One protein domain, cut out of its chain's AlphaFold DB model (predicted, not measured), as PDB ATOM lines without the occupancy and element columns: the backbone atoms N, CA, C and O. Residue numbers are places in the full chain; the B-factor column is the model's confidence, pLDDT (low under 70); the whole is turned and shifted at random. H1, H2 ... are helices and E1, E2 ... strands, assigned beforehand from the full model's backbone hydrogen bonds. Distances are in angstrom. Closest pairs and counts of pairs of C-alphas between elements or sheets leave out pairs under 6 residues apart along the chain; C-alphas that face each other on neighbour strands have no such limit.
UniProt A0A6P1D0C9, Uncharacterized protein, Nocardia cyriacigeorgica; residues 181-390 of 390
ATOM      1  N   GLU A 181     -10.445 -35.299  20.179       78.69
ATOM      2  CA  GLU A 181     -11.257 -34.124  20.504       78.69
ATOM      3  C   GLU A 181     -12.654 -34.269  19.919       78.69
ATOM      4  O   GLU A 181     -12.797 -34.538  18.726       78.69
ATOM      5  N   LEU A 182     -13.668 -34.034  20.746       77.69
ATOM      6  CA  LEU A 182     -15.042 -33.998  20.280       77.69
ATOM      7  C   LEU A 182     -15.317 -32.634  19.650       77.69
ATOM      8  O   LEU A 182     -15.074 -31.583  20.257       77.69
ATOM      9  N   THR A 183     -15.862 -32.644  18.441       74.69
ATOM     10  CA  THR A 183     -16.254 -31.437  17.715       74.69
ATOM     11  C   THR A 183     -17.678 -31.577  17.199       74.69
ATOM     12  O   THR A 183     -18.171 -32.672  16.967       74.69
ATOM     13  N   TYR A 184     -18.344 -30.442  17.010       80.38
ATOM     14  CA  TYR A 184     -19.594 -30.364  16.264       80.38
ATOM     15  C   TYR A 184     -19.319 -29.518  15.027       80.38
ATOM     16  O   TYR A 184     -19.002 -28.329  15.150       80.38
ATOM     17  N   ARG A 185     -19.368 -30.141  13.844       77.69
ATOM     18  CA  ARG A 185     -18.920 -29.598  12.545       77.69
ATOM     19  C   ARG A 185     -17.417 -29.279  12.479       77.69
ATOM     20  O   ARG A 185     -16.691 -29.888  11.703       77.69
ATOM     21  N   THR A 186     -16.929 -28.326  13.273       71.06
ATOM     22  CA  THR A 186     -15.526 -27.869  13.311       71.06
ATOM     23  C   THR A 186     -15.118 -27.413  14.719       71.06
ATOM     24  O   THR A 186     -15.924 -27.447  15.648       71.06
ATOM     25  N   ARG A 187     -13.863 -26.986  14.910       70.06
ATOM     26  CA  ARG A 187     -13.411 -26.378  16.171       70.06
ATOM     27  C   ARG A 187     -14.125 -25.049  16.411       70.06
ATOM     28  O   ARG A 187     -14.178 -24.206  15.520       70.06
ATOM     29  N   TYR A 188     -14.632 -24.863  17.625       74.00
ATOM     30  CA  TYR A 188     -15.400 -23.682  18.000       74.00
ATOM     31  C   TYR A 188     -14.464 -22.559  18.452       74.00
ATOM     32  O   TYR A 188     -13.768 -22.704  19.452       74.00
ATOM     33  N   PHE A 189     -14.409 -21.451  17.709       79.50
ATOM     34  CA  PHE A 189     -13.620 -20.276  18.091       79.50
ATOM     35  C   PHE A 189     -14.476 -19.322  18.922       79.50
ATOM     36  O   PHE A 189     -15.452 -18.761  18.429       79.50
ATOM     37  N   THR A 190     -14.114 -19.142  20.187       78.88
ATOM     38  CA  THR A 190     -14.897 -18.358  21.148       78.88
ATOM     39  C   THR A 190     -13.986 -17.669  22.158       78.88
ATOM     40  O   THR A 190     -12.777 -17.911  22.208       78.88
ATOM     41  N   ARG A 191     -14.570 -16.789  22.973       75.69
ATOM     42  CA  ARG A 191     -13.916 -16.302  24.185       75.69
ATOM     43  C   ARG A 191     -13.651 -17.492  25.109       75.69
ATOM     44  O   ARG A 191     -14.553 -18.302  25.303       75.69
ATOM     45  N   THR A 192     -12.437 -17.583  25.643       67.56
ATOM     46  CA  THR A 192     -12.048 -18.645  26.576       67.56
ATOM     47  C   THR A 192     -12.934 -18.625  27.818       67.56
ATOM     48  O   THR A 192     -13.380 -17.557  28.243       67.56
ATOM     49  N   TYR A 193     -13.151 -19.789  28.429       61.97
ATOM     50  CA  TYR A 193     -13.963 -19.936  29.639       61.97
ATOM     51  C   TYR A 193     -13.552 -18.990  30.784       61.97
ATOM     52  O   TYR A 193     -14.403 -18.457  31.491       61.97
ATOM     53  N   ASP A 194     -12.253 -18.710  30.938       67.69
ATOM     54  CA  ASP A 194     -11.740 -17.763  31.939       67.69
ATOM     55  C   ASP A 194     -11.971 -16.277  31.582       67.69
ATOM     56  O   ASP A 194     -11.629 -15.383  32.356       67.69
ATOM     57  N   GLY A 195     -12.533 -15.999  30.403       70.56
ATOM     58  CA  GLY A 195     -12.834 -14.668  29.890       70.56
ATOM     59  C   GLY A 195     -11.610 -13.855  29.456       70.56
ATOM     60  O   GLY A 195     -11.780 -12.693  29.064       70.56
ATOM     61  N   LYS A 196     -10.397 -14.418  29.512       75.50
ATOM     62  CA  LYS A 196      -9.136 -13.672  29.339       75.50
ATOM     63  C   LYS A 196      -8.632 -13.595  27.900       75.50
ATOM     64  O   LYS A 196      -7.702 -12.837  27.639       75.50
ATOM     65  N   GLY A 197      -9.233 -14.322  26.961       78.62
ATOM     66  CA  GLY A 197      -8.826 -14.268  25.560       78.62
ATOM     67  C   GLY A 197      -9.812 -14.933  24.614       78.62
ATOM     68  O   GLY A 197     -10.947 -15.224  24.979       78.62
ATOM     69  N   PHE A 198      -9.357 -15.161  23.386       80.88
ATOM     70  CA  PHE A 198     -10.050 -15.974  22.394       80.88
ATOM     71  C   PHE A 198      -9.229 -17.224  22.107       80.88
ATOM     72  O   PHE A 198      -7.998 -17.172  22.071       80.88
ATOM     73  N   GLY A 199      -9.907 -18.341  21.889       77.50
ATOM     74  CA  GLY A 199      -9.272 -19.614  21.602       77.50
ATOM     75  C   GLY A 199     -10.227 -20.580  20.924       77.50
ATOM     76  O   GLY A 199     -11.419 -20.315  20.775       77.50
ATOM     77  N   PHE A 200      -9.678 -21.715  20.504       75.25
ATOM     78  CA  PHE A 200     -10.493 -22.844  20.086       75.25
ATOM     79  C   PHE A 200     -10.910 -23.631  21.325       75.25
ATOM     80  O   PHE A 200     -10.057 -24.146  22.046       75.25
ATOM     81  N   GLU A 201     -12.213 -23.715  21.560       75.50
ATOM     82  CA  GLU A 201     -12.807 -24.512  22.624       75.50
ATOM     83  C   GLU A 201     -13.377 -25.826  22.091       75.50
ATOM     84  O   GLU A 201     -13.808 -25.943  20.937       75.50
ATOM     85  N   ARG A 202     -13.401 -26.825  22.973       81.69
ATOM     86  CA  ARG A 202     -14.075 -28.100  22.739       81.69
ATOM     87  C   ARG A 202     -15.537 -27.916  23.118       81.69
ATOM     88  O   ARG A 202     -15.841 -27.642  24.272       81.69
ATOM     89  N   ILE A 203     -16.451 -28.035  22.161       86.12
ATOM     90  CA  ILE A 203     -17.855 -27.646  22.378       86.12
ATOM     91  C   ILE A 203     -18.551 -28.476  23.468       86.12
ATOM     92  O   ILE A 203     -19.349 -27.939  24.233       86.12
ATOM     93  N   TYR A 204     -18.178 -29.752  23.588       88.81
ATOM     94  CA  TYR A 204     -18.728 -30.693  24.564       88.81
ATOM     95  C   TYR A 204     -18.071 -30.608  25.948       88.81
ATOM     96  O   TYR A 204     -18.398 -31.400  26.826       88.81
ATOM     97  N   GLN A 205     -17.170 -29.646  26.176       87.44
ATOM     98  CA  GLN A 205     -16.512 -29.500  27.469       87.44
ATOM     99  C   GLN A 205     -17.448 -28.956  28.561       87.44
ATOM    100  O   GLN A 205     -18.320 -28.111  28.312       87.44
ATOM    101  N   GLN A 206     -17.212 -29.383  29.799       89.06
ATOM    102  CA  GLN A 206     -17.831 -28.844  31.003       89.06
ATOM    103  C   GLN A 206     -17.620 -27.329  31.083       89.06
ATOM    104  O   GLN A 206     -16.620 -26.784  30.613       89.06
ATOM    105  N   ASN A 207     -18.582 -26.631  31.669       86.81
ATOM    106  CA  ASN A 207     -18.576 -25.174  31.771       86.81
ATOM    107  C   ASN A 207     -18.300 -24.679  33.190       86.81
ATOM    108  O   ASN A 207     -18.417 -23.494  33.407       86.81
ATOM    109  N   LYS A 208     -18.038 -25.546  34.167       86.31
ATOM    110  CA  LYS A 208     -17.591 -25.209  35.533       86.31
ATOM    111  C   LYS A 208     -17.201 -26.517  36.226       86.31
ATOM    112  O   LYS A 208     -16.961 -27.505  35.538       86.31
ATOM    113  N   ASN A 209     -17.168 -26.574  37.556       85.19
ATOM    114  CA  ASN A 209     -16.931 -27.805  38.328       85.19
ATOM    115  C   ASN A 209     -18.138 -28.775  38.304       85.19
ATOM    116  O   ASN A 209     -18.545 -29.285  39.340       85.19
ATOM    117  N   ASN A 210     -18.726 -29.011  37.129       90.31
ATOM    118  CA  ASN A 210     -19.893 -29.867  36.908       90.31
ATOM    119  C   ASN A 210     -19.565 -31.083  36.022       90.31
ATOM    120  O   ASN A 210     -20.377 -31.489  35.188       90.31
ATOM    121  N   CYS A 211     -18.377 -31.671  36.216       91.25
ATOM    122  CA  CYS A 211     -17.877 -32.825  35.458       91.25
ATOM    123  C   CYS A 211     -18.893 -33.977  35.391       91.25
ATOM    124  O   CYS A 211     -19.111 -34.504  34.309       91.25
ATOM    125  N   VAL A 212     -19.585 -34.284  36.495       93.44
ATOM    126  CA  VAL A 212     -20.602 -35.350  36.569       93.44
ATOM    127  C   VAL A 212     -21.788 -35.089  35.632       93.44
ATOM    128  O   VAL A 212     -22.236 -35.987  34.921       93.44
ATOM    129  N   SER A 213     -22.298 -33.855  35.599       94.81
ATOM    130  CA  SER A 213     -23.415 -33.498  34.715       94.81
ATOM    131  C   SER A 213     -22.976 -33.506  33.251       94.81
ATOM    132  O   SER A 213     -23.658 -34.079  32.403       94.81
ATOM    133  N   ALA A 214     -21.819 -32.905  32.963       94.06
ATOM    134  CA  ALA A 214     -21.283 -32.821  31.610       94.06
ATOM    135  C   ALA A 214     -20.942 -34.202  31.031       94.06
ATOM    136  O   ALA A 214     -21.273 -34.480  29.880       94.06
ATOM    137  N   SER A 215     -20.327 -35.084  31.824       93.12
ATOM    138  CA  SER A 215     -20.001 -36.442  31.391       93.12
ATOM    139  C   SER A 215     -21.280 -37.219  31.072       93.12
ATOM    140  O   SER A 215     -21.450 -37.696  29.949       93.12
ATOM    141  N   THR A 216     -22.224 -37.249  32.016       95.94
ATOM    142  CA  THR A 216     -23.480 -38.003  31.908       95.94
ATOM    143  C   THR A 216     -24.324 -37.566  30.716       95.94
ATOM    144  O   THR A 216     -24.799 -38.404  29.953       95.94
ATOM    145  N   LEU A 217     -24.522 -36.259  30.529       95.81
ATOM    146  CA  LEU A 217     -25.417 -35.754  29.486       95.81
ATOM    147  C   LEU A 217     -24.834 -35.932  28.082       95.81
ATOM    148  O   LEU A 217     -25.581 -36.194  27.143       95.81
ATOM    149  N   VAL A 218     -23.513 -35.866  27.927       94.06
ATOM    150  CA  VAL A 218     -22.873 -36.171  26.641       94.06
ATOM    151  C   VAL A 218     -22.936 -37.668  26.333       94.06
ATOM    152  O   VAL A 218     -23.243 -38.043  25.204       94.06
ATOM    153  N   ALA A 219     -22.741 -38.536  27.331       92.81
ATOM    154  CA  ALA A 219     -22.944 -39.975  27.154       92.81
ATOM    155  C   ALA A 219     -24.408 -40.332  26.840       92.81
ATOM    156  O   ALA A 219     -24.652 -41.232  26.034       92.81
ATOM    157  N   ARG A 220     -25.378 -39.599  27.405       94.94
ATOM    158  CA  ARG A 220     -26.788 -39.687  27.006       94.94
ATOM    159  C   ARG A 220     -26.969 -39.304  25.539       94.94
ATOM    160  O   ARG A 220     -27.578 -40.067  24.803       94.94
ATOM    161  N   ALA A 221     -26.430 -38.163  25.108       93.44
ATOM    162  CA  ALA A 221     -26.552 -37.695  23.724       93.44
ATOM    163  C   ALA A 221     -26.020 -38.710  22.699       93.44
ATOM    164  O   ALA A 221     -26.596 -38.852  21.628       93.44
ATOM    165  N   ALA A 222     -24.991 -39.485  23.046       88.25
ATOM    166  CA  ALA A 222     -24.475 -40.548  22.181       88.25
ATOM    167  C   ALA A 222     -25.382 -41.781  22.049       88.25
ATOM    168  O   ALA A 222     -25.170 -42.598  21.160       88.25
ATOM    169  N   ASN A 223     -26.371 -41.937  22.930       89.12
ATOM    170  CA  ASN A 223     -27.281 -43.085  22.947       89.12
ATOM    171  C   ASN A 223     -28.757 -42.689  22.754       89.12
ATOM    172  O   ASN A 223     -29.628 -43.553  22.761       89.12
ATOM    173  N   ASP A 224     -29.053 -41.397  22.599       95.12
ATOM    174  CA  ASP A 224     -30.406 -40.844  22.495       95.12
ATOM    175  C   ASP A 224     -30.429 -39.770  21.387       95.12
ATOM    176  O   ASP A 224     -30.157 -38.595  21.659       95.12
ATOM    177  N   PRO A 225     -30.745 -40.141  20.128       95.62
ATOM    178  CA  PRO A 225     -30.694 -39.205  19.003       95.62
ATOM    179  C   PRO A 225     -31.791 -38.137  19.073       95.62
ATOM    180  O   PRO A 225     -31.647 -37.070  18.482       95.62
ATOM    181  N   VAL A 226     -32.875 -38.384  19.815       97.81
ATOM    182  CA  VAL A 226     -33.930 -37.388  20.044       97.81
ATOM    183  C   VAL A 226     -33.399 -36.276  20.940       97.81
ATOM    184  O   VAL A 226     -33.589 -35.094  20.649       97.81
ATOM    185  N   PHE A 227     -32.704 -36.648  22.016       97.12
ATOM    186  CA  PHE A 227     -32.031 -35.692  22.888       97.12
ATOM    187  C   PHE A 227     -30.901 -34.963  22.156       97.12
ATOM    188  O   PHE A 227     -30.801 -33.741  22.262       97.12
ATOM    189  N   MET A 228     -30.098 -35.676  21.361       95.38
ATOM    190  CA  MET A 228     -29.026 -35.067  20.573       95.38
ATOM    191  C   MET A 228     -29.559 -34.059  19.543       95.38
ATOM    192  O   MET A 228     -29.050 -32.940  19.475       95.38
ATOM    193  N   LEU A 229     -30.645 -34.383  18.831       96.75
ATOM    194  CA  LEU A 229     -31.296 -33.442  17.916       96.75
ATOM    195  C   LEU A 229     -31.789 -32.192  18.651       96.75
ATOM    196  O   LEU A 229     -31.585 -31.070  18.190       96.75
ATOM    197  N   GLY A 230     -32.407 -32.373  19.819       96.75
ATOM    198  CA  GLY A 230     -32.862 -31.265  20.654       96.75
ATOM    199  C   GLY A 230     -31.725 -30.368  21.151       96.75
ATOM    200  O   GLY A 230     -31.908 -29.155  21.273       96.75
ATOM    201  N   LEU A 231     -30.533 -30.927  21.382       95.62
ATOM    202  CA  LEU A 231     -29.334 -30.152  21.701       95.62
ATOM    203  C   LEU A 231     -28.793 -29.393  20.494       95.62
ATOM    204  O   LEU A 231     -28.446 -28.216  20.609       95.62
ATOM    205  N   THR A 232     -28.710 -30.038  19.336       94.81
ATOM    206  CA  THR A 232     -28.098 -29.429  18.153       94.81
ATOM    207  C   THR A 232     -28.998 -28.379  17.524       94.81
ATOM    208  O   THR A 232     -28.502 -27.313  17.189       94.81
ATOM    209  N   THR A 233     -30.311 -28.607  17.466       95.31
ATOM    210  CA  THR A 233     -31.268 -27.731  16.762       95.31
ATOM    211  C   THR A 233     -32.170 -26.919  17.688       95.31
ATOM    212  O   THR A 233     -32.690 -25.878  17.293       95.31
ATOM    213  N   GLY A 234     -32.369 -27.353  18.937       95.44
ATOM    214  CA  GLY A 234     -33.390 -26.770  19.813       95.44
ATOM    215  C   GLY A 234     -34.823 -27.129  19.413       95.44
ATOM    216  O   GLY A 234     -35.751 -26.469  19.875       95.44
ATOM    217  N   GLU A 235     -35.015 -28.135  18.556       95.06
ATOM    218  CA  GLU A 235     -36.324 -28.557  18.055       95.06
ATOM    219  C   GLU A 235     -36.752 -29.928  18.587       95.06
ATOM    220  O   GLU A 235     -35.959 -30.730  19.083       95.06
ATOM    221  N   GLY A 236     -38.049 -30.201  18.446       95.12
ATOM    222  CA  GLY A 236     -38.615 -31.517  18.702       95.12
ATOM    223  C   GLY A 236     -38.766 -31.879  20.181       95.12
ATOM    224  O   GLY A 236     -38.629 -31.036  21.067       95.12
ATOM    225  N   PRO A 237     -39.087 -33.151  20.462       95.25
ATOM    226  CA  PRO A 237     -39.401 -33.605  21.815       95.25
ATOM    227  C   PRO A 237     -38.193 -33.593  22.766       95.25
ATOM    228  O   PRO A 237     -38.370 -33.553  23.981       95.25
ATOM    229  N   GLY A 238     -36.967 -33.569  22.234       93.31
ATOM    230  CA  GLY A 238     -35.737 -33.404  23.013       93.31
ATOM    231  C   GLY A 238     -35.303 -31.949  23.229       93.31
ATOM    232  O   GLY A 238     -34.232 -31.731  23.797       93.31
ATOM    233  N   ALA A 239     -36.066 -30.959  22.749       93.88
ATOM    234  CA  ALA A 239     -35.662 -29.555  22.760       93.88
ATOM    235  C   ALA A 239     -35.333 -29.037  24.169       93.88
ATOM    236  O   ALA A 239     -36.100 -29.196  25.123       93.88
ATOM    237  N   VAL A 240     -34.207 -28.332  24.284       88.69
ATOM    238  CA  VAL A 240     -33.843 -27.616  25.510       88.69
ATOM    239  C   VAL A 240     -34.599 -26.289  25.569       88.69
ATOM    240  O   VAL A 240     -34.490 -25.455  24.670       88.69
ATOM    241  N   GLY A 241     -35.357 -26.084  26.648       81.25
ATOM    242  CA  GLY A 241     -36.150 -24.872  26.852       81.25
ATOM    243  C   GLY A 241     -35.315 -23.587  26.844       81.25
ATOM    244  O   GLY A 241     -34.170 -23.565  27.290       81.25
ATOM    245  N   GLY A 242     -35.912 -22.499  26.348       77.06
ATOM    246  CA  GLY A 242     -35.267 -21.184  26.253       77.06
ATOM    247  C   GLY A 242     -34.359 -20.998  25.033       77.06
ATOM    248  O   GLY A 242     -33.850 -19.897  24.833       77.06
ATOM    249  N   ALA A 243     -34.170 -22.030  24.206       82.19
ATOM    250  CA  ALA A 243     -33.440 -21.916  22.952       82.19
ATOM    251  C   ALA A 243     -34.341 -21.486  21.786       82.19
ATOM    252  O   ALA A 243     -35.519 -21.835  21.733       82.19
ATOM    253  N   THR A 244     -33.754 -20.787  20.815       90.06
ATOM    254  CA  THR A 244     -34.385 -20.547  19.514       90.06
ATOM    255  C   THR A 244     -34.476 -21.874  18.745       90.06
ATOM    256  O   THR A 244     -33.431 -22.504  18.539       90.06
ATOM    257  N   PRO A 245     -35.678 -22.320  18.332       92.94
ATOM    258  CA  PRO A 245     -35.838 -23.515  17.503       92.94
ATOM    259  C   PRO A 245     -35.173 -23.340  16.129       92.94
ATOM    260  O   PRO A 245     -35.286 -22.275  15.520       92.94
ATOM    261  N   GLY A 246     -34.470 -24.369  15.657       92.06
ATOM    262  CA  GLY A 246     -33.800 -24.420  14.353       92.06
ATOM    263  C   GLY A 246     -32.428 -23.736  14.301       92.06
ATOM    264  O   GLY A 246     -31.739 -23.829  13.287       92.06
ATOM    265  N   ASP A 247     -31.994 -23.057  15.371       93.50
ATOM    266  CA  ASP A 247     -30.643 -22.486  15.439       93.50
ATOM    267  C   ASP A 247     -29.625 -23.591  15.737       93.50
ATOM    268  O   ASP A 247     -29.439 -24.001  16.886       93.50
ATOM    269  N   ASP A 248     -28.969 -24.075  14.691       92.19
ATOM    270  CA  ASP A 248     -27.983 -25.149  14.759       92.19
ATOM    271  C   ASP A 248     -26.528 -24.665  14.880       92.19
ATOM    272  O   ASP A 248     -25.580 -25.432  14.667       92.19
ATOM    273  N   SER A 249     -26.326 -23.385  15.214       91.12
ATOM    274  CA  SER A 249     -24.995 -22.799  15.344       91.12
ATOM    275  C   SER A 249     -24.210 -23.393  16.520       91.12
ATOM    276  O   SER A 249     -24.758 -23.807  17.543       91.12
ATOM    277  N   GLN A 250     -22.877 -23.381  16.419       88.69
ATOM    278  CA  GLN A 250     -21.999 -23.847  17.501       88.69
ATOM    279  C   GLN A 250     -22.227 -23.075  18.813       88.69
ATOM    280  O   GLN A 250     -22.168 -23.658  19.894       88.69
ATOM    281  N   GLY A 251     -22.531 -21.775  18.728       88.94
ATOM    282  CA  GLY A 251     -22.880 -20.959  19.892       88.94
ATOM    283  C   GLY A 251     -24.201 -21.387  20.533       88.94
ATOM    284  O   GLY A 251     -24.270 -21.513  21.755       88.94
ATOM    285  N   ALA A 252     -25.229 -21.677  19.729       92.56
ATOM    286  CA  ALA A 252     -26.513 -22.161  20.229       92.56
ATOM    287  C   ALA A 252     -26.392 -23.534  20.904       92.56
ATOM    288  O   ALA A 252     -26.860 -23.697  22.033       92.56
ATOM    289  N   LEU A 253     -25.688 -24.487  20.280       92.62
ATOM    290  CA  LEU A 253     -25.394 -25.783  20.898       92.62
ATOM    291  C   LEU A 253     -24.616 -25.609  22.213       92.62
ATOM    292  O   LEU A 253     -24.996 -26.180  23.234       92.62
ATOM    293  N   ARG A 254     -23.567 -24.775  22.233       90.56
ATOM    294  CA  ARG A 254     -22.787 -24.501  23.453       90.56
ATOM    295  C   ARG A 254     -23.656 -23.933  24.577       90.56
ATOM    296  O   ARG A 254     -23.506 -24.347  25.730       90.56
ATOM    297  N   ASN A 255     -24.554 -23.007  24.252       92.00
ATOM    298  CA  ASN A 255     -25.484 -22.424  25.215       92.00
ATOM    299  C   ASN A 255     -26.446 -23.481  25.762       92.00
ATOM    300  O   ASN A 255     -26.576 -23.592  26.978       92.00
ATOM    301  N   ARG A 256     -27.044 -24.314  24.900       95.50
ATOM    302  CA  ARG A 256     -27.932 -25.407  25.329       95.50
ATOM    303  C   ARG A 256     -27.211 -26.401  26.235       95.50
ATOM    304  O   ARG A 256     -27.743 -26.708  27.297       95.50
ATOM    305  N   LEU A 257     -25.996 -26.830  25.874       94.38
ATOM    306  CA  LEU A 257     -25.150 -27.689  26.716       94.38
ATOM    307  C   LEU A 257     -24.917 -27.056  28.092       94.38
ATOM    308  O   LEU A 257     -25.155 -27.688  29.114       94.38
ATOM    309  N   THR A 258     -24.530 -25.782  28.124       92.88
ATOM    310  CA  THR A 258     -24.302 -25.039  29.373       92.88
ATOM    311  C   THR A 258     -25.565 -25.000  30.235       92.88
ATOM    312  O   THR A 258     -25.515 -25.329  31.418       92.88
ATOM    313  N   THR A 259     -26.715 -24.690  29.634       95.00
ATOM    314  CA  THR A 259     -28.013 -24.667  30.317       95.00
ATOM    315  C   THR A 259     -28.363 -26.019  30.932       95.00
ATOM    316  O   THR A 259     -28.744 -26.067  32.102       95.00
ATOM    317  N   ILE A 260     -28.223 -27.125  30.192       95.75
ATOM    318  CA  ILE A 260     -28.569 -28.450  30.728       95.75
ATOM    319  C   ILE A 260     -27.565 -28.941  31.768       95.75
ATOM    320  O   ILE A 260     -27.972 -29.591  32.732       95.75
ATOM    321  N   TYR A 261     -26.280 -28.610  31.620       95.25
ATOM    322  CA  TYR A 261     -25.260 -28.959  32.602       95.25
ATOM    323  C   TYR A 261     -25.522 -28.224  33.914       95.25
ATOM    324  O   TYR A 261     -25.504 -28.842  34.974       95.25
ATOM    325  N   ASP A 262     -25.826 -26.926  33.851       94.88
ATOM    326  CA  ASP A 262     -26.125 -26.114  35.029       94.88
ATOM    327  C   ASP A 262     -27.434 -26.528  35.705       94.88
ATOM    328  O   ASP A 262     -27.481 -26.625  36.930       94.88
ATOM    329  N   ALA A 263     -28.484 -26.812  34.930       95.19
ATOM    330  CA  ALA A 263     -29.764 -27.261  35.470       95.19
ATOM    331  C   ALA A 263     -29.666 -28.646  36.131       95.19
ATOM    332  O   ALA A 263     -30.325 -28.901  37.140       95.19
ATOM    333  N   THR A 264     -28.848 -29.538  35.570       95.19
ATOM    334  CA  THR A 264     -28.625 -30.881  36.120       95.19
ATOM    335  C   THR A 264     -27.752 -30.824  37.365       95.19
ATOM    336  O   THR A 264     -28.112 -31.414  38.380       95.19
ATOM    337  N   ASP A 265     -26.680 -30.032  37.341       94.12
ATOM    338  CA  ASP A 265     -25.815 -29.803  38.498       94.12
ATOM    339  C   ASP A 265     -26.571 -29.104  39.637       94.12
ATOM    340  O   ASP A 265     -26.405 -29.458  40.793       94.12
ATOM    341  N   ALA A 266     -27.497 -28.185  39.347       94.25
ATOM    342  CA  ALA A 266     -28.335 -27.581  40.384       94.25
ATOM    343  C   ALA A 266     -29.222 -28.607  41.121       94.25
ATOM    344  O   ALA A 266     -29.503 -28.436  42.307       94.25
ATOM    345  N   LYS A 267     -29.652 -29.676  40.435       93.69
ATOM    346  CA  LYS A 267     -30.419 -30.786  41.031       93.69
ATOM    347  C   LYS A 267     -29.519 -31.818  41.716       93.69
ATOM    348  O   LYS A 267     -29.910 -32.384  42.732       93.69
ATOM    349  N   HIS A 268     -28.320 -32.029  41.178       90.00
ATOM    350  CA  HIS A 268     -27.333 -33.005  41.640       90.00
ATOM    351  C   HIS A 268     -25.968 -32.332  41.869       90.00
ATOM    352  O   HIS A 268     -25.009 -32.638  41.154       90.00
ATOM    353  N   PRO A 269     -25.849 -31.408  42.842       87.25
ATOM    354  CA  PRO A 269     -24.666 -30.562  42.979       87.25
ATOM    355  C   PRO A 269     -23.425 -31.402  43.244       87.25
ATOM    356  O   PRO A 269     -23.380 -32.149  44.227       87.25
ATOM    357  N   GLY A 270     -22.437 -31.297  42.350       79.44
ATOM    358  CA  GLY A 270     -21.210 -32.095  42.417       79.44
ATOM    359  C   GLY A 270     -21.440 -33.606  42.288       79.44
ATOM    360  O   GLY A 270     -20.633 -34.384  42.781       79.44
ATOM    361  N   GLY A 271     -22.556 -34.036  41.689       77.75
ATOM    362  CA  GLY A 271     -22.886 -35.453  41.507       77.75
ATOM    363  C   GLY A 271     -23.510 -36.148  42.714       77.75
ATOM    364  O   GLY A 271     -23.560 -37.379  42.751       77.75
ATOM    365  N   LYS A 272     -24.013 -35.398  43.707       82.25
ATOM    366  CA  LYS A 272     -24.817 -35.989  44.789       82.25
ATOM    367  C   LYS A 272     -25.971 -36.814  44.205       82.25
ATOM    368  O   LYS A 272     -26.666 -36.368  43.294       82.25
ATOM    369  N   ASN A 273     -26.169 -38.011  44.756       84.50
ATOM    370  CA  ASN A 273     -27.082 -39.035  44.238       84.50
ATOM    371  C   ASN A 273     -26.750 -39.490  42.802       84.50
ATOM    372  O   ASN A 273     -27.650 -39.660  41.984       84.50
ATOM    373  N   GLY A 274     -25.468 -39.721  42.490       85.75
ATOM    374  CA  GLY A 274     -25.020 -40.159  41.159       85.75
ATOM    375  C   GLY A 274     -25.828 -41.325  40.572       85.75
ATOM    376  O   GLY A 274     -26.239 -41.248  39.423       85.75
ATOM    377  N   SER A 275     -26.172 -42.353  41.358       92.06
ATOM    378  CA  SER A 275     -27.020 -43.469  40.890       92.06
ATOM    379  C   SER A 275     -28.382 -43.028  40.356       92.06
ATOM    380  O   SER A 275     -28.836 -43.541  39.336       92.06
ATOM    381  N   GLU A 276     -29.027 -42.063  41.015       94.88
ATOM    382  CA  GLU A 276     -30.299 -41.498  40.565       94.88
ATOM    383  C   GLU A 276     -30.105 -40.719  39.260       94.88
ATOM    384  O   GLU A 276     -30.841 -40.932  38.298       94.88
ATOM    385  N   LEU A 277     -29.072 -39.872  39.193       95.44
ATOM    386  CA  LEU A 277     -28.729 -39.126  37.984       95.44
ATOM    387  C   LEU A 277     -28.464 -40.069  36.800       95.44
ATOM    388  O   LEU A 277     -29.068 -39.908  35.742       95.44
ATOM    389  N   PHE A 278     -27.596 -41.066  36.974       96.31
ATOM    390  CA  PHE A 278     -27.247 -42.029  35.929       96.31
ATOM    391  C   PHE A 278     -28.458 -42.869  35.515       96.31
ATOM    392  O   PHE A 278     -28.697 -43.052  34.325       96.31
ATOM    393  N   THR A 279     -29.282 -43.307  36.470       96.75
ATOM    394  CA  THR A 279     -30.533 -44.024  36.176       96.75
ATOM    395  C   THR A 279     -31.474 -43.166  35.337       96.75
ATOM    396  O   THR A 279     -32.017 -43.642  34.348       96.75
ATOM    397  N   ASN A 280     -31.632 -41.890  35.683       95.81
ATOM    398  CA  ASN A 280     -32.555 -40.998  34.987       95.81
ATOM    399  C   ASN A 280     -32.045 -40.569  33.604       95.81
ATOM    400  O   ASN A 280     -32.850 -40.368  32.697       95.81
ATOM    401  N   GLN A 281     -30.729 -40.398  33.434       96.06
ATOM    402  CA  GLN A 281     -30.153 -39.864  32.194       96.06
ATOM    403  C   GLN A 281     -29.640 -40.944  31.236       96.06
ATOM    404  O   GLN A 281     -29.756 -40.772  30.027       96.06
ATOM    405  N   LEU A 282     -29.081 -42.044  31.741       96.00
ATOM    406  CA  LEU A 282     -28.516 -43.133  30.931       96.00
ATOM    407  C   LEU A 282     -29.440 -44.354  30.891       96.00
ATOM    408  O   LEU A 282     -29.485 -45.070  29.890       96.00
ATOM    409  N   GLY A 283     -30.204 -44.581  31.963       95.56
ATOM    410  CA  GLY A 283     -31.076 -45.744  32.106       95.56
ATOM    411  C   GLY A 283     -32.121 -45.932  31.000       95.56
ATOM    412  O   GLY A 283     -32.304 -47.074  30.577       95.56
ATOM    413  N   PRO A 284     -32.771 -44.881  30.453       94.31
ATOM    414  CA  PRO A 284     -33.720 -45.048  29.350       94.31
ATOM    415  C   PRO A 284     -33.116 -45.726  28.111       94.31
ATOM    416  O   PRO A 284     -33.711 -46.669  27.583       94.31
ATOM    417  N   ALA A 285     -31.909 -45.331  27.697       90.88
ATOM    418  CA  ALA A 285     -31.222 -45.933  26.554       90.88
ATOM    419  C   ALA A 285     -30.523 -47.258  26.904       90.88
ATOM    420  O   ALA A 285     -30.563 -48.205  26.121       90.88
ATOM    421  N   ALA A 286     -29.957 -47.372  28.109       91.69
ATOM    422  CA  ALA A 286     -29.317 -48.602  28.584       91.69
ATOM    423  C   ALA A 286     -30.321 -49.721  28.930       91.69
ATOM    424  O   ALA A 286     -29.972 -50.904  28.950       91.69
ATOM    425  N   GLY A 287     -31.570 -49.356  29.214       92.31
ATOM    426  CA  GLY A 287     -32.635 -50.272  29.599       92.31
ATOM    427  C   GLY A 287     -32.557 -50.855  30.994       92.31
ATOM    428  O   GLY A 287     -33.188 -51.878  31.248       92.31
ATOM    429  N   SER A 288     -31.791 -50.222  31.867       93.69
ATOM    430  CA  SER A 288     -31.476 -50.694  33.211       93.69
ATOM    431  C   SER A 288     -31.285 -49.502  34.141       93.69
ATOM    432  O   SER A 288     -30.981 -48.397  33.682       93.69
ATOM    433  N   GLY A 289     -31.443 -49.722  35.445       95.56
ATOM    434  CA  GLY A 289     -31.012 -48.738  36.429       95.56
ATOM    435  C   GLY A 289     -29.488 -48.659  36.462       95.56
ATOM    436  O   GLY A 289     -28.801 -49.476  35.857       95.56
ATOM    437  N   TYR A 290     -28.953 -47.671  37.166       96.62
ATOM    438  CA  TYR A 290     -27.524 -47.571  37.438       96.62
ATOM    439  C   TYR A 290     -27.281 -47.601  38.938       96.62
ATOM    440  O   TYR A 290     -27.827 -46.790  39.690       96.62
ATOM    441  N   HIS A 291     -26.410 -48.507  39.364       95.31
ATOM    442  CA  HIS A 291     -25.957 -48.595  40.742       95.31
ATOM    443  C   HIS A 291     -24.504 -48.135  40.835       95.31
ATOM    444  O   HIS A 291     -23.659 -48.603  40.075       95.31
ATOM    445  N   ASN A 292     -24.217 -47.205  41.751       91.75
ATOM    446  CA  ASN A 292     -22.866 -46.689  41.936       91.75
ATOM    447  C   ASN A 292     -22.129 -47.523  42.986       91.75
ATOM    448  O   ASN A 292     -22.405 -47.398  44.179       91.75
ATOM    449  N   ASN A 293     -21.196 -48.355  42.533       91.62
ATOM    450  CA  ASN A 293     -20.393 -49.209  43.394       91.62
ATOM    451  C   ASN A 293     -19.199 -48.395  43.900       91.62
ATOM    452  O   ASN A 293     -18.327 -48.012  43.120       91.62
ATOM    453  N   GLN A 294     -19.191 -48.108  45.200       86.12
ATOM    454  CA  GLN A 294     -18.031 -47.539  45.890       86.12
ATOM    455  C   GLN A 294     -17.017 -48.643  46.217       86.12
ATOM    456  O   GLN A 294     -17.368 -49.823  46.185       86.12
ATOM    457  N   GLY A 295     -15.792 -48.269  46.594       76.06
ATOM    458  CA  GLY A 295     -14.781 -49.236  47.031       76.06
ATOM    459  C   GLY A 295     -14.095 -49.922  45.857       76.06
ATOM    460  O   GLY A 295     -13.922 -51.136  45.843       76.06
ATOM    461  N   VAL A 296     -13.752 -49.143  44.831       86.25
ATOM    462  CA  VAL A 296     -12.943 -49.595  43.691       86.25
ATOM    463  C   VAL A 296     -11.497 -49.116  43.887       86.25
ATOM    464  O   VAL A 296     -10.814 -48.736  42.944       86.25
ATOM    465  N   ASP A 297     -11.042 -49.102  45.140       84.06
ATOM    466  CA  ASP A 297      -9.871 -48.350  45.601       84.06
ATOM    467  C   ASP A 297      -8.564 -49.141  45.451       84.06
ATOM    468  O   ASP A 297      -7.470 -48.577  45.501       84.06
ATOM    469  N   THR A 298      -8.656 -50.456  45.250       89.50
ATOM    470  CA  THR A 298      -7.500 -51.342  45.107       89.50
ATOM    471  C   THR A 298      -7.402 -51.967  43.713       89.50
ATOM    472  O   THR A 298      -8.412 -52.189  43.037       89.50
ATOM    473  N   PRO A 299      -6.195 -52.381  43.279       92.19
ATOM    474  CA  PRO A 299      -6.038 -53.141  42.040       92.19
ATOM    475  C   PRO A 299      -6.816 -54.463  42.002       92.19
ATOM    476  O   PRO A 299      -7.159 -54.950  40.924       92.19
ATOM    477  N   ALA A 300      -7.082 -55.078  43.157       94.50
ATOM    478  CA  ALA A 300      -7.888 -56.294  43.227       94.50
ATOM    479  C   ALA A 300      -9.360 -56.001  42.894       94.50
ATOM    480  O   ALA A 300      -9.911 -56.656  42.011       94.50
ATOM    481  N   GLU A 301      -9.943 -54.973  43.513       93.94
ATOM    482  CA  GLU A 301     -11.329 -54.547  43.269       93.94
ATOM    483  C   GLU A 301     -11.511 -54.056  41.825       93.94
ATOM    484  O   GLU A 301     -12.429 -54.480  41.126       93.94
ATOM    485  N   ARG A 302     -10.585 -53.239  41.305       94.69
ATOM    486  CA  ARG A 302     -10.620 -52.789  39.899       94.69
ATOM    487  C   ARG A 302     -10.596 -53.957  38.917       94.69
ATOM    488  O   ARG A 302     -11.308 -53.941  37.913       94.69
ATOM    489  N   ARG A 303      -9.802 -54.993  39.205       95.75
ATOM    490  CA  ARG A 303      -9.756 -56.213  38.390       95.75
ATOM    491  C   ARG A 303     -11.067 -56.999  38.460       95.75
ATOM    492  O   ARG A 303     -11.456 -57.578  37.452       95.75
ATOM    493  N   GLU A 304     -11.735 -57.012  39.609       95.50
ATOM    494  CA  GLU A 304     -13.022 -57.689  39.800       95.50
ATOM    495  C   GLU A 304     -14.147 -57.043  38.981       95.50
ATOM    496  O   GLU A 304     -14.926 -57.754  38.348       95.50
ATOM    497  N   TYR A 305     -14.203 -55.709  38.923       95.81
ATOM    498  CA  TYR A 305     -15.237 -54.998  38.160       95.81
ATOM    499  C   TYR A 305     -15.009 -55.006  36.645       95.81
ATOM    500  O   TYR A 305     -15.960 -54.824  35.881       95.81
ATOM    501  N   LEU A 306     -13.775 -55.229  36.183       95.62
ATOM    502  CA  LEU A 306     -13.413 -55.098  34.772       95.62
ATOM    503  C   LEU A 306     -14.291 -55.941  33.817       95.62
ATOM    504  O   LEU A 306     -14.784 -55.365  32.847       95.62
ATOM    505  N   PRO A 307     -14.596 -57.230  34.076       96.00
ATOM    506  CA  PRO A 307     -15.488 -58.002  33.209       96.00
ATOM    507  C   PRO A 307     -16.900 -57.409  33.093       96.00
ATOM    508  O   PRO A 307     -17.491 -57.430  32.014       96.00
ATOM    509  N   ALA A 308     -17.441 -56.850  34.182       96.50
ATOM    510  CA  ALA A 308     -18.757 -56.211  34.174       96.50
ATOM    511  C   ALA A 308     -18.736 -54.888  33.394       96.50
ATOM    512  O   ALA A 308     -19.655 -54.619  32.619       96.50
ATOM    513  N   ILE A 309     -17.663 -54.102  33.540       96.88
ATOM    514  CA  ILE A 309     -17.431 -52.882  32.756       96.88
ATOM    515  C   ILE A 309     -17.382 -53.222  31.266       96.88
ATOM    516  O   ILE A 309     -18.112 -52.627  30.478       96.88
ATOM    517  N   GLU A 310     -16.559 -54.200  30.880       95.50
ATOM    518  CA  GLU A 310     -16.417 -54.630  29.488       95.50
ATOM    519  C   GLU A 310     -17.737 -55.129  28.911       95.50
ATOM    520  O   GLU A 310     -18.122 -54.727  27.813       95.50
ATOM    521  N   SER A 311     -18.459 -55.968  29.655       94.50
ATOM    522  CA  SER A 311     -19.765 -56.458  29.226       94.50
ATOM    523  C   SER A 311     -20.756 -55.311  29.011       94.50
ATOM    524  O   SER A 311     -21.466 -55.321  28.008       94.50
ATOM    525  N   ALA A 312     -20.792 -54.319  29.906       95.88
ATOM    526  CA  ALA A 312     -21.679 -53.167  29.786       95.88
ATOM    527  C   ALA A 312     -21.359 -52.324  28.543       95.88
ATOM    528  O   ALA A 312     -22.241 -52.099  27.711       95.88
ATOM    529  N   VAL A 313     -20.102 -51.906  28.367       92.62
ATOM    530  CA  VAL A 313     -19.728 -51.032  27.242       92.62
ATOM    531  C   VAL A 313     -19.785 -51.753  25.894       92.62
ATOM    532  O   VAL A 313     -20.120 -51.130  24.890       92.62
ATOM    533  N   ASN A 314     -19.554 -53.071  25.855       88.94
ATOM    534  CA  ASN A 314     -19.736 -53.874  24.640       88.94
ATOM    535  C   ASN A 314     -21.208 -53.984  24.222       88.94
ATOM    536  O   ASN A 314     -21.497 -54.051  23.030       88.94
ATOM    537  N   GLU A 315     -22.143 -53.956  25.175       89.19
ATOM    538  CA  GLU A 315     -23.582 -53.857  24.891       89.19
ATOM    539  C   GLU A 315     -24.003 -52.426  24.505       89.19
ATOM    540  O   GLU A 315     -25.132 -52.222  24.065       89.19
ATOM    541  N   GLY A 316     -23.104 -51.440  24.614       89.06
ATOM    542  CA  GLY A 316     -23.378 -50.023  24.361       89.06
ATOM    543  C   GLY A 316     -23.918 -49.270  25.573       89.06
ATOM    544  O   GLY A 316     -24.569 -48.241  25.416       89.06
ATOM    545  N   LYS A 317     -23.683 -49.777  26.787       93.81
ATOM    546  CA  LYS A 317     -24.076 -49.114  28.032       93.81
ATOM    547  C   LYS A 317     -22.870 -48.354  28.597       93.81
ATOM    548  O   LYS A 317     -21.935 -49.004  29.067       93.81
ATOM    549  N   PRO A 318     -22.852 -47.009  28.560       94.38
ATOM    550  CA  PRO A 318     -21.745 -46.231  29.114       94.38
ATOM    551  C   PRO A 318     -21.606 -46.480  30.618       94.38
ATOM    552  O   PRO A 318     -22.614 -46.636  31.310       94.38
ATOM    553  N   VAL A 319     -20.372 -46.495  31.122       97.25
ATOM    554  CA  VAL A 319     -20.059 -46.769  32.535       97.25
ATOM    555  C   VAL A 319     -19.370 -45.551  33.158       97.25
ATOM    556  O   VAL A 319     -18.192 -45.313  32.877       97.25
ATOM    557  N   PRO A 320     -20.082 -44.758  33.977       96.44
ATOM    558  CA  PRO A 320     -19.474 -43.692  34.766       96.44
ATOM    559  C   PRO A 320     -18.491 -44.236  35.805       96.44
ATOM    560  O   PRO A 320     -18.742 -45.277  36.420       96.44
ATOM    561  N   ILE A 321     -17.368 -43.542  35.978       95.06
ATOM    562  CA  ILE A 321     -16.380 -43.813  37.020       95.06
ATOM    563  C   ILE A 321     -15.948 -42.501  37.674       95.06
ATOM    564  O   ILE A 321     -15.699 -41.497  36.994       95.06
ATOM    565  N   THR A 322     -15.761 -42.545  38.990       91.31
ATOM    566  CA  THR A 322     -15.129 -41.447  39.723       91.31
ATOM    567  C   THR A 322     -13.643 -41.715  39.855       91.31
ATOM    568  O   THR A 322     -13.229 -42.760  40.364       91.31
ATOM    569  N   VAL A 323     -12.844 -40.744  39.429       89.38
ATOM    570  CA  VAL A 323     -11.391 -40.750  39.557       89.38
ATOM    571  C   VAL A 323     -10.986 -39.698  40.586       89.38
ATOM    572  O   VAL A 323     -11.383 -38.540  40.473       89.38
ATOM    573  N   VAL A 324     -10.216 -40.084  41.598       83.44
ATOM    574  CA  VAL A 324      -9.775 -39.187  42.677       83.44
ATOM    575  C   VAL A 324      -8.265 -39.048  42.622       83.44
ATOM    576  O   VAL A 324      -7.549 -40.037  42.479       83.44
ATOM    577  N   LYS A 325      -7.764 -37.818  42.759       70.50
ATOM    578  CA  LYS A 325      -6.322 -37.585  42.871       70.50
ATOM    579  C   LYS A 325      -5.776 -38.209  44.153       70.50
ATOM    580  O   LYS A 325      -6.297 -37.948  45.234       70.50
ATOM    581  N   SER A 326      -4.650 -38.912  44.066       61.16
ATOM    582  CA  SER A 326      -3.909 -39.414  45.235       61.16
ATOM    583  C   SER A 326      -3.245 -38.322  46.104       61.16
ATOM    584  O   SER A 326      -2.420 -38.648  46.961       61.16
ATOM    585  N   ASP A 327      -3.512 -37.032  45.862       57.03
ATOM    586  CA  ASP A 327      -2.902 -35.916  46.595       57.03
ATOM    587  C   ASP A 327      -3.713 -35.574  47.856       57.03
ATOM    588  O   ASP A 327      -4.933 -35.415  47.811       57.03
ATOM    589  N   LYS A 328      -3.026 -35.459  48.996       52.16
ATOM    590  CA  LYS A 328      -3.639 -35.198  50.308       52.16
ATOM    591  C   LYS A 328      -4.102 -33.749  50.470       52.16
ATOM    592  O   LYS A 328      -4.934 -33.496  51.340       52.16
ATOM    593  N   ASP A 329      -3.583 -32.834  49.653       49.81
ATOM    594  CA  ASP A 329      -3.829 -31.396  49.798       49.81
ATOM    595  C   ASP A 329      -4.990 -30.884  48.916       49.81
ATOM    596  O   ASP A 329      -5.546 -29.820  49.193       49.81
ATOM    597  N   ASP A 330      -5.400 -31.647  47.894       50.94
ATOM    598  CA  ASP A 330      -6.573 -31.375  47.045       50.94
ATOM    599  C   ASP A 330      -7.131 -32.692  46.457       50.94
ATOM    600  O   ASP A 330      -6.836 -33.035  45.305       50.94
ATOM    601  N   PRO A 331      -7.929 -33.459  47.228       56.09
ATOM    602  CA  PRO A 331      -8.456 -34.768  46.826       56.09
ATOM    603  C   PRO A 331      -9.613 -34.652  45.816       56.09
ATOM    604  O   PRO A 331     -10.598 -35.384  45.896       56.09
ATOM    605  N   GLY A 332      -9.547 -33.692  44.890       69.75
ATOM    606  CA  GLY A 332     -10.606 -33.423  43.925       69.75
ATOM    607  C   GLY A 332     -11.029 -34.688  43.174       69.75
ATOM    608  O   GLY A 332     -10.201 -35.366  42.563       69.75
ATOM    609  N   ALA A 333     -12.328 -34.987  43.219       82.12
ATOM    610  CA  ALA A 333     -12.952 -36.053  42.447       82.12
ATOM    611  C   ALA A 333     -13.320 -35.547  41.046       82.12
ATOM    612  O   ALA A 333     -13.853 -34.445  40.884       82.12
ATOM    613  N   HIS A 334     -13.060 -36.365  40.030       89.31
ATOM    614  CA  HIS A 334     -13.368 -36.083  38.635       89.31
ATOM    615  C   HIS A 334     -14.133 -37.251  38.023       89.31
ATOM    616  O   HIS A 334     -13.656 -38.384  38.017       89.31
ATOM    617  N   GLU A 335     -15.322 -36.972  37.498       91.50
ATOM    618  CA  GLU A 335     -16.159 -37.992  36.872       91.50
ATOM    619  C   GLU A 335     -15.854 -38.091  35.378       91.50
ATOM    620  O   GLU A 335     -15.926 -37.102  34.642       91.50
ATOM    621  N   VAL A 336     -15.557 -39.304  34.922       93.50
ATOM    622  CA  VAL A 336     -15.340 -39.643  33.512       93.50
ATOM    623  C   VAL A 336     -16.201 -40.849  33.147       93.50
ATOM    624  O   VAL A 336     -16.739 -41.522  34.021       93.50
ATOM    625  N   ILE A 337     -16.376 -41.127  31.855       94.56
ATOM    626  CA  ILE A 337     -17.227 -42.237  31.404       94.56
ATOM    627  C   ILE A 337     -16.444 -43.164  30.493       94.56
ATOM    628  O   ILE A 337     -15.867 -42.726  29.502       94.56
ATOM    629  N   ILE A 338     -16.466 -44.459  30.795       95.06
ATOM    630  CA  ILE A 338     -15.979 -45.500  29.895       95.06
ATOM    631  C   ILE A 338     -17.062 -45.757  28.842       95.06
ATOM    632  O   ILE A 338     -18.210 -46.053  29.175       95.06
ATOM    633  N   LEU A 339     -16.693 -45.626  27.570       90.81
ATOM    634  CA  LEU A 339     -17.614 -45.711  26.433       90.81
ATOM    635  C   LEU A 339     -17.457 -46.991  25.616       90.81
ATOM    636  O   LEU A 339     -18.413 -47.433  24.987       90.81
ATOM    637  N   ALA A 340     -16.255 -47.565  25.585       88.19
ATOM    638  CA  ALA A 340     -15.971 -48.758  24.799       88.19
ATOM    639  C   ALA A 340     -14.811 -49.559  25.390       88.19
ATOM    640  O   ALA A 340     -13.939 -49.016  26.070       88.19
ATOM    641  N   ALA A 341     -14.774 -50.846  25.057       90.00
ATOM    642  CA  ALA A 341     -13.640 -51.726  25.277       90.00
ATOM    643  C   ALA A 341     -13.174 -52.285  23.926       90.00
ATOM    644  O   ALA A 341     -13.983 -52.594  23.049       90.00
ATOM    645  N   ARG A 342     -11.859 -52.383  23.731       86.62
ATOM    646  CA  ARG A 342     -11.255 -53.011  22.552       86.62
ATOM    647  C   ARG A 342      -9.887 -53.551  22.932       86.62
ATOM    648  O   ARG A 342      -9.081 -52.819  23.501       86.62
ATOM    649  N   ASP A 343      -9.630 -54.808  22.592       88.44
ATOM    650  CA  ASP A 343      -8.380 -55.500  22.909       88.44
ATOM    651  C   ASP A 343      -8.031 -55.377  24.404       88.44
ATOM    652  O   ASP A 343      -8.819 -55.757  25.273       88.44
ATOM    653  N   ASP A 344      -6.864 -54.825  24.726       92.75
ATOM    654  CA  ASP A 344      -6.379 -54.580  26.077       92.75
ATOM    655  C   ASP A 344      -6.742 -53.186  26.612       92.75
ATOM    656  O   ASP A 344      -6.142 -52.746  27.592       92.75
ATOM    657  N   LYS A 345      -7.690 -52.465  25.993       92.75
ATOM    658  CA  LYS A 345      -7.946 -51.044  26.280       92.75
ATOM    659  C   LYS A 345      -9.409 -50.700  26.527       92.75
ATOM    660  O   LYS A 345     -10.328 -51.361  26.047       92.75
ATOM    661  N   LEU A 346      -9.585 -49.596  27.245       92.81
ATOM    662  CA  LEU A 346     -10.844 -48.923  27.530       92.81
ATOM    663  C   LEU A 346     -10.796 -47.509  26.944       92.81
ATOM    664  O   LEU A 346      -9.812 -46.791  27.137       92.81
ATOM    665  N   GLU A 347     -11.839 -47.109  26.224       90.88
ATOM    666  CA  GLU A 347     -12.013 -45.736  25.756       90.88
ATOM    667  C   GLU A 347     -12.779 -44.934  26.802       90.88
ATOM    668  O   GLU A 347     -13.906 -45.281  27.155       90.88
ATOM    669  N   VAL A 348     -12.170 -43.852  27.279       91.94
ATOM    670  CA  VAL A 348     -12.704 -43.017  28.353       91.94
ATOM    671  C   VAL A 348     -12.950 -41.610  27.841       91.94
ATOM    672  O   VAL A 348     -12.028 -40.962  27.344       91.94
ATOM    673  N   TYR A 349     -14.181 -41.133  27.988       91.06
ATOM    674  CA  TYR A 349     -14.562 -39.748  27.774       91.06
ATOM    675  C   TYR A 349     -14.312 -38.917  29.023       91.06
ATOM    676  O   TYR A 349     -14.883 -39.170  30.086       91.06
ATOM    677  N   ASN A 350     -13.477 -37.893  28.867       91.56
ATOM    678  CA  ASN A 350     -13.291 -36.854  29.858       91.56
ATOM    679  C   ASN A 350     -14.194 -35.658  29.495       91.56
ATOM    680  O   ASN A 350     -14.076 -35.135  28.378       91.56
ATOM    681  N   PRO A 351     -15.035 -35.160  30.428       90.88
ATOM    682  CA  PRO A 351     -15.892 -33.996  30.207       90.88
ATOM    683  C   PRO A 351     -15.133 -32.695  29.915       90.88
ATOM    684  O   PRO A 351     -15.752 -31.665  29.713       90.88
ATOM    685  N   TRP A 352     -13.808 -32.700  29.807       88.25
ATOM    686  CA  TRP A 352     -13.022 -31.648  29.152       88.25
ATOM    687  C   TRP A 352     -13.074 -31.710  27.613       88.25
ATOM    688  O   TRP A 352     -12.298 -31.032  26.934       88.25
ATOM    689  N   GLY A 353     -13.967 -32.529  27.048       86.12
ATOM    690  CA  GLY A 353     -14.309 -32.546  25.626       86.12
ATOM    691  C   GLY A 353     -13.423 -33.448  24.764       86.12
ATOM    692  O   GLY A 353     -13.196 -33.135  23.595       86.12
ATOM    693  N   TYR A 354     -12.888 -34.537  25.322       85.06
ATOM    694  CA  TYR A 354     -12.080 -35.503  24.571       85.06
ATOM    695  C   TYR A 354     -12.248 -36.933  25.076       85.06
ATOM    696  O   TYR A 354     -12.582 -37.149  26.241       85.06
ATOM    697  N   THR A 355     -11.924 -37.908  24.226       86.31
ATOM    698  CA  THR A 355     -11.677 -39.283  24.669       86.31
ATOM    699  C   THR A 355     -10.214 -39.675  24.628       86.31
ATOM    700  O   THR A 355      -9.379 -39.061  23.950       86.31
ATOM    701  N   ARG A 356      -9.893 -40.727  25.382       87.06
ATOM    702  CA  ARG A 356      -8.582 -41.364  25.380       87.06
ATOM    703  C   ARG A 356      -8.711 -42.859  25.623       87.06
ATOM    704  O   ARG A 356      -9.514 -43.292  26.441       87.06
ATOM    705  N   TRP A 357      -7.866 -43.633  24.952       88.44
ATOM    706  CA  TRP A 357      -7.687 -45.046  25.268       88.44
ATOM    707  C   TRP A 357      -6.670 -45.211  26.399       88.44
ATOM    708  O   TRP A 357      -5.547 -44.711  26.292       88.44
ATOM    709  N   VAL A 358      -7.048 -45.940  27.446       89.19
ATOM    710  CA  VAL A 358      -6.152 -46.432  28.505       89.19
ATOM    711  C   VAL A 358      -6.089 -47.945  28.449       89.19
ATOM    712  O   VAL A 358      -7.050 -48.581  28.019       89.19
ATOM    713  N   THR A 359      -4.975 -48.546  28.860       92.69
ATOM    714  CA  THR A 359      -4.942 -50.005  28.985       92.69
ATOM    715  C   THR A 359      -5.769 -50.449  30.189       92.69
ATOM    716  O   THR A 359      -5.907 -49.735  31.183       92.69
ATOM    717  N   LYS A 360      -6.302 -51.664  30.127       94.44
ATOM    718  CA  LYS A 360      -6.966 -52.325  31.256       94.44
ATOM    719  C   LYS A 360      -6.037 -52.429  32.464       94.44
ATOM    720  O   LYS A 360      -6.487 -52.295  33.595       94.44
ATOM    721  N   GLN A 361      -4.738 -52.612  32.221       93.75
ATOM    722  CA  GLN A 361      -3.732 -52.636  33.277       93.75
ATOM    723  C   GLN A 361      -3.572 -51.262  33.943       93.75
ATOM    724  O   GLN A 361      -3.550 -51.198  35.162       93.75
ATOM    725  N   GLN A 362      -3.578 -50.162  33.177       91.62
ATOM    726  CA  GLN A 362      -3.576 -48.807  33.746       91.62
ATOM    727  C   GLN A 362      -4.814 -48.539  34.603       91.62
ATOM    728  O   GLN A 362      -4.699 -47.931  35.662       91.62
ATOM    729  N   PHE A 363      -5.988 -49.014  34.177       92.94
ATOM    730  CA  PHE A 363      -7.191 -48.938  35.004       92.94
ATOM    731  C   PHE A 363      -7.006 -49.705  36.319       92.94
ATOM    732  O   PHE A 363      -7.238 -49.143  37.382       92.94
ATOM    733  N   ILE A 364      -6.531 -50.953  36.262       93.38
ATOM    734  CA  ILE A 364      -6.273 -51.789  37.446       93.38
ATOM    735  C   ILE A 364      -5.266 -51.126  38.397       93.38
ATOM    736  O   ILE A 364      -5.490 -51.090  39.606       93.38
ATOM    737  N   ASP A 365      -4.187 -50.566  37.869       90.88
ATOM    738  CA  ASP A 365      -3.102 -50.010  38.678       90.88
ATOM    739  C   ASP A 365      -3.383 -48.586  39.194       90.88
ATOM    740  O   ASP A 365      -2.575 -48.054  39.948       90.88
ATOM    741  N   GLY A 366      -4.525 -47.973  38.845       87.38
ATOM    742  CA  GLY A 366      -4.849 -46.599  39.265       87.38
ATOM    743  C   GLY A 366      -4.094 -45.515  38.479       87.38
ATOM    744  O   GLY A 366      -3.872 -44.400  38.935       87.38
ATOM    745  N   GLU A 367      -3.659 -45.814  37.257       86.75
ATOM    746  CA  GLU A 367      -2.842 -44.910  36.442       86.75
ATOM    747  C   GLU A 367      -3.684 -44.064  35.467       86.75
ATOM    748  O   GLU A 367      -3.356 -43.933  34.280       86.75
ATOM    749  N   MET A 368      -4.777 -43.452  35.943       86.00
ATOM    750  CA  MET A 368      -5.681 -42.670  35.078       86.00
ATOM    751  C   MET A 368      -5.230 -41.222  34.855       86.00
ATOM    752  O   MET A 368      -5.902 -40.491  34.129       86.00
ATOM    753  N   GLY A 369      -4.063 -40.816  35.373       78.31
ATOM    754  CA  GLY A 369      -3.538 -39.446  35.262       78.31
ATOM    755  C   GLY A 369      -3.508 -38.907  33.824       78.31
ATOM    756  O   GLY A 369      -3.798 -37.742  33.569       78.31
ATOM    757  N   ARG A 370      -3.264 -39.770  32.826       74.62
ATOM    758  CA  ARG A 370      -3.325 -39.375  31.405       74.62
ATOM    759  C   ARG A 370      -4.736 -39.007  30.939       74.62
ATOM    760  O   ARG A 370      -4.876 -38.214  30.010       74.62
ATOM    761  N   VAL A 371      -5.781 -39.597  31.508       77.94
ATOM    762  CA  VAL A 371      -7.168 -39.229  31.197       77.94
ATOM    763  C   VAL A 371      -7.494 -37.884  31.821       77.94
ATOM    764  O   VAL A 371      -8.159 -37.090  31.171       77.94
ATOM    765  N   THR A 372      -6.964 -37.586  33.003       74.88
ATOM    766  CA  THR A 372      -7.231 -36.384  33.811       74.88
ATOM    767  C   THR A 372      -6.147 -35.302  33.689       74.88
ATOM    768  O   THR A 372      -6.030 -34.416  34.531       74.88
ATOM    769  N   GLY A 373      -5.350 -35.316  32.613       64.06
ATOM    770  CA  GLY A 373      -4.399 -34.242  32.285       64.06
ATOM    771  C   GLY A 373      -3.154 -34.159  33.178       64.06
ATOM    772  O   GLY A 373      -2.365 -33.224  33.034       64.06
ATOM    773  N   ALA A 374      -2.939 -35.132  34.060       58.41
ATOM    774  CA  ALA A 374      -1.712 -35.275  34.822       58.41
ATOM    775  C   ALA A 374      -0.598 -35.896  33.949       58.41
ATOM    776  O   ALA A 374      -0.843 -36.698  33.039       58.41
ATOM    777  N   ALA A 375       0.661 -35.505  34.186       49.69
ATOM    778  CA  ALA A 375       1.790 -36.159  33.522       49.69
ATOM    779  C   ALA A 375       1.792 -37.657  33.898       49.69
ATOM    780  O   ALA A 375       1.441 -37.969  35.030       49.69
ATOM    781  N   PRO A 376       2.243 -38.583  33.027       46.16
ATOM    782  CA  PRO A 376       2.118 -40.036  33.236       46.16
ATOM    783  C   PRO A 376       2.665 -40.579  34.568       46.16
ATOM    784  O   PRO A 376       2.359 -41.708  34.916       46.16
ATOM    785  N   ASN A 377       3.474 -39.784  35.278       45.09
ATOM    786  CA  ASN A 377       4.171 -40.150  36.510       45.09
ATOM    787  C   ASN A 377       3.935 -39.122  37.647       45.09
ATOM    788  O   ASN A 377       4.739 -39.033  38.574       45.09
ATOM    789  N   ARG A 378       2.907 -38.266  37.550       41.31
ATOM    790  CA  ARG A 378       2.483 -37.347  38.621       41.31
ATOM    791  C   ARG A 378       0.973 -37.479  38.786       41.31
ATOM    792  O   ARG A 378       0.270 -37.147  37.846       41.31
ATOM    793  N   GLY A 379       0.509 -37.904  39.960       51.12
ATOM    794  CA  GLY A 379      -0.914 -38.101  40.254       51.12
ATOM    795  C   GLY A 379      -1.395 -39.474  39.791       51.12
ATOM    796  O   GLY A 379      -1.698 -39.667  38.613       51.12
ATOM    797  N   HIS A 380      -1.406 -40.434  40.718       56.09
ATOM    798  CA  HIS A 380      -2.194 -41.652  40.563       56.09
ATOM    799  C   HIS A 380      -3.639 -41.224  40.786       56.09
ATOM    800  O   HIS A 380      -4.100 -41.019  41.907       56.09
ATOM    801  N   ASP A 381      -4.276 -40.874  39.679       72.38
ATOM    802  CA  ASP A 381      -5.677 -40.520  39.657       72.38
ATOM    803  C   ASP A 381      -6.417 -41.855  39.620       72.38
ATOM    804  O   ASP A 381      -6.482 -42.544  38.600       72.38
ATOM    805  N   ASP A 382      -6.880 -42.256  40.791       84.56
ATOM    806  CA  ASP A 382      -7.320 -43.607  41.079       84.56
ATOM    807  C   ASP A 382      -8.829 -43.710  40.843       84.56
ATOM    808  O   ASP A 382      -9.588 -42.900  41.389       84.56
ATOM    809  N   PRO A 383      -9.313 -44.693  40.062       88.06
ATOM    810  CA  PRO A 383     -10.716 -45.069  40.116       88.06
ATOM    811  C   PRO A 383     -11.067 -45.429  41.561       88.06
ATOM    812  O   PRO A 383     -10.330 -46.179  42.195       88.06
ATOM    813  N   THR A 384     -12.163 -44.879  42.070       88.75
ATOM    814  CA  THR A 384     -12.667 -45.129  43.438       88.75
ATOM    815  C   THR A 384     -14.130 -45.562  43.435       88.75
ATOM    816  O   THR A 384     -14.610 -46.206  44.371       88.75
ATOM    817  N   SER A 385     -14.847 -45.279  42.342       91.75
ATOM    818  CA  SER A 385     -16.203 -45.769  42.124       91.75
ATOM    819  C   SER A 385     -16.454 -46.143  40.664       91.75
ATOM    820  O   SER A 385     -15.825 -45.599  39.751       91.75
ATOM    821  N   VAL A 386     -17.376 -47.086  40.457       94.94
ATOM    822  CA  VAL A 386     -17.850 -47.527  39.140       94.94
ATOM    823  C   VAL A 386     -19.372 -47.661  39.180       94.94
ATOM    824  O   VAL A 386     -19.926 -48.466  39.937       94.94
ATOM    825  N   ALA A 387     -20.066 -46.920  38.319       96.19
ATOM    826  CA  ALA A 387     -21.511 -47.003  38.179       96.19
ATOM    827  C   ALA A 387     -21.911 -47.998  37.084       96.19
ATOM    828  O   ALA A 387     -21.785 -47.721  35.892       96.19
ATOM    829  N   LEU A 388     -22.423 -49.161  37.492       96.19
ATOM    830  CA  LEU A 388     -22.802 -50.231  36.571       96.19
ATOM    831  C   LEU A 388     -24.308 -50.239  36.278       96.19
ATOM    832  O   LEU A 388     -25.107 -50.007  37.191       96.19
ATOM    833  N   PRO A 389     -24.700 -50.559  35.031       93.50
ATOM    834  CA  PRO A 389     -26.087 -50.826  34.683       93.50
ATOM    835  C   PRO A 389     -26.574 -52.135  35.327       93.50
ATOM    836  O   PRO A 389     -25.913 -53.165  35.176       93.50
ATOM    837  N   GLN A 390     -27.721 -52.108  36.011       87.12
ATOM    838  CA  GLN A 390     -28.325 -53.254  36.713       87.12
ATOM    839  C   GLN A 390     -29.840 -53.344  36.508       87.12
ATOM    840  O   GLN A 390     -30.510 -52.283  36.425       87.12
TER     841      GLN A 390
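This is residues 181 to 390 of the 390 residues of an uncharacterized protein of Nocardia cyriacigeorgica (UniProt A0A6P1D0C9). A strongly twisted antiparallel sheet of six strands has H6 over one face and H1 and H4 over the other, while H7 stands beside its strands. On the side of H1 away from the sheet, H2 and H3 add more helix, and the small hairpin E1 and E2 lies far out from the body. The printed part has 210 residues with seven named helices and eight named strands, in the order E1 E2 H1 H2 H3 H4 H5 E3 H6 E4 E5 E6 E7 H7 E8; the class is mixed, helices and strands. The large sheet runs E3 E8 E4 E5 E6 E7. The whole is compact, radius of gyration of the C-alphas 16.8 A, with spans of 50 by 41 by 32 A.

Find the sheet in E3, residues 290 to 294; E4, 319 to 325; E5, 333 to 342, 26.2 A long; E6, 345 to 350; E7, 354 to 359; and E8, 381 to 389, 23.4 A long. E5 begins at C-alpha 333 (-12.952, -36.053, 42.447), and E8 ends at C-alpha 389 (-26.087, -50.826, 34.683). The helices are H1, 211 to 221; H2, 225 to 233; H3, 250 to 267, 25.9 A long; H4, 274 to 281; H5, 283 to 286; H6, 299 to 314, 22.2 A long; and H7, 360 to 365. E1, 188 to 191, begins at C-alpha 188 (-15.400, -23.682, 18.000), and E2 is 198 to 201.

Look for N 293 and O 386, 2.9 A, between E3 and E8, and N 387 and O 320, 2.8 A, between E8 and E4. E4 to E7 form a meander, each strand the antiparallel neighbour of the one before: see N 321 and O 336, 2.9 A; N 339 and O 347, 2.8 A; N 348 and O 356, 2.8 A. E3, H6, E4 are a split strand-helix-strand unit, with E8 between the strands and a right-handed crossover. H1 runs along E5, at a height over the sheet of 8.6 A. H1 touches H3 at Ser 213 and Tyr 261, C-alphas 5.3 A apart. H2 touches H3 at Thr 232 and Leu 253, C-alphas 5.3 A apart. Every O i to N i+4 pair is within hydrogen-bond range in H1, H2, H3, H4 and H7; H6 has 10 of 12, and H5 is too short for one.

C-alphas 244 and 300 are farthest apart, 50.4 A. The printed part has no cut. H2 to H3 and H7 to E8 are long links. Residues 192 to 194, 326 to 332 and 373 to 380 have pLDDT under 70.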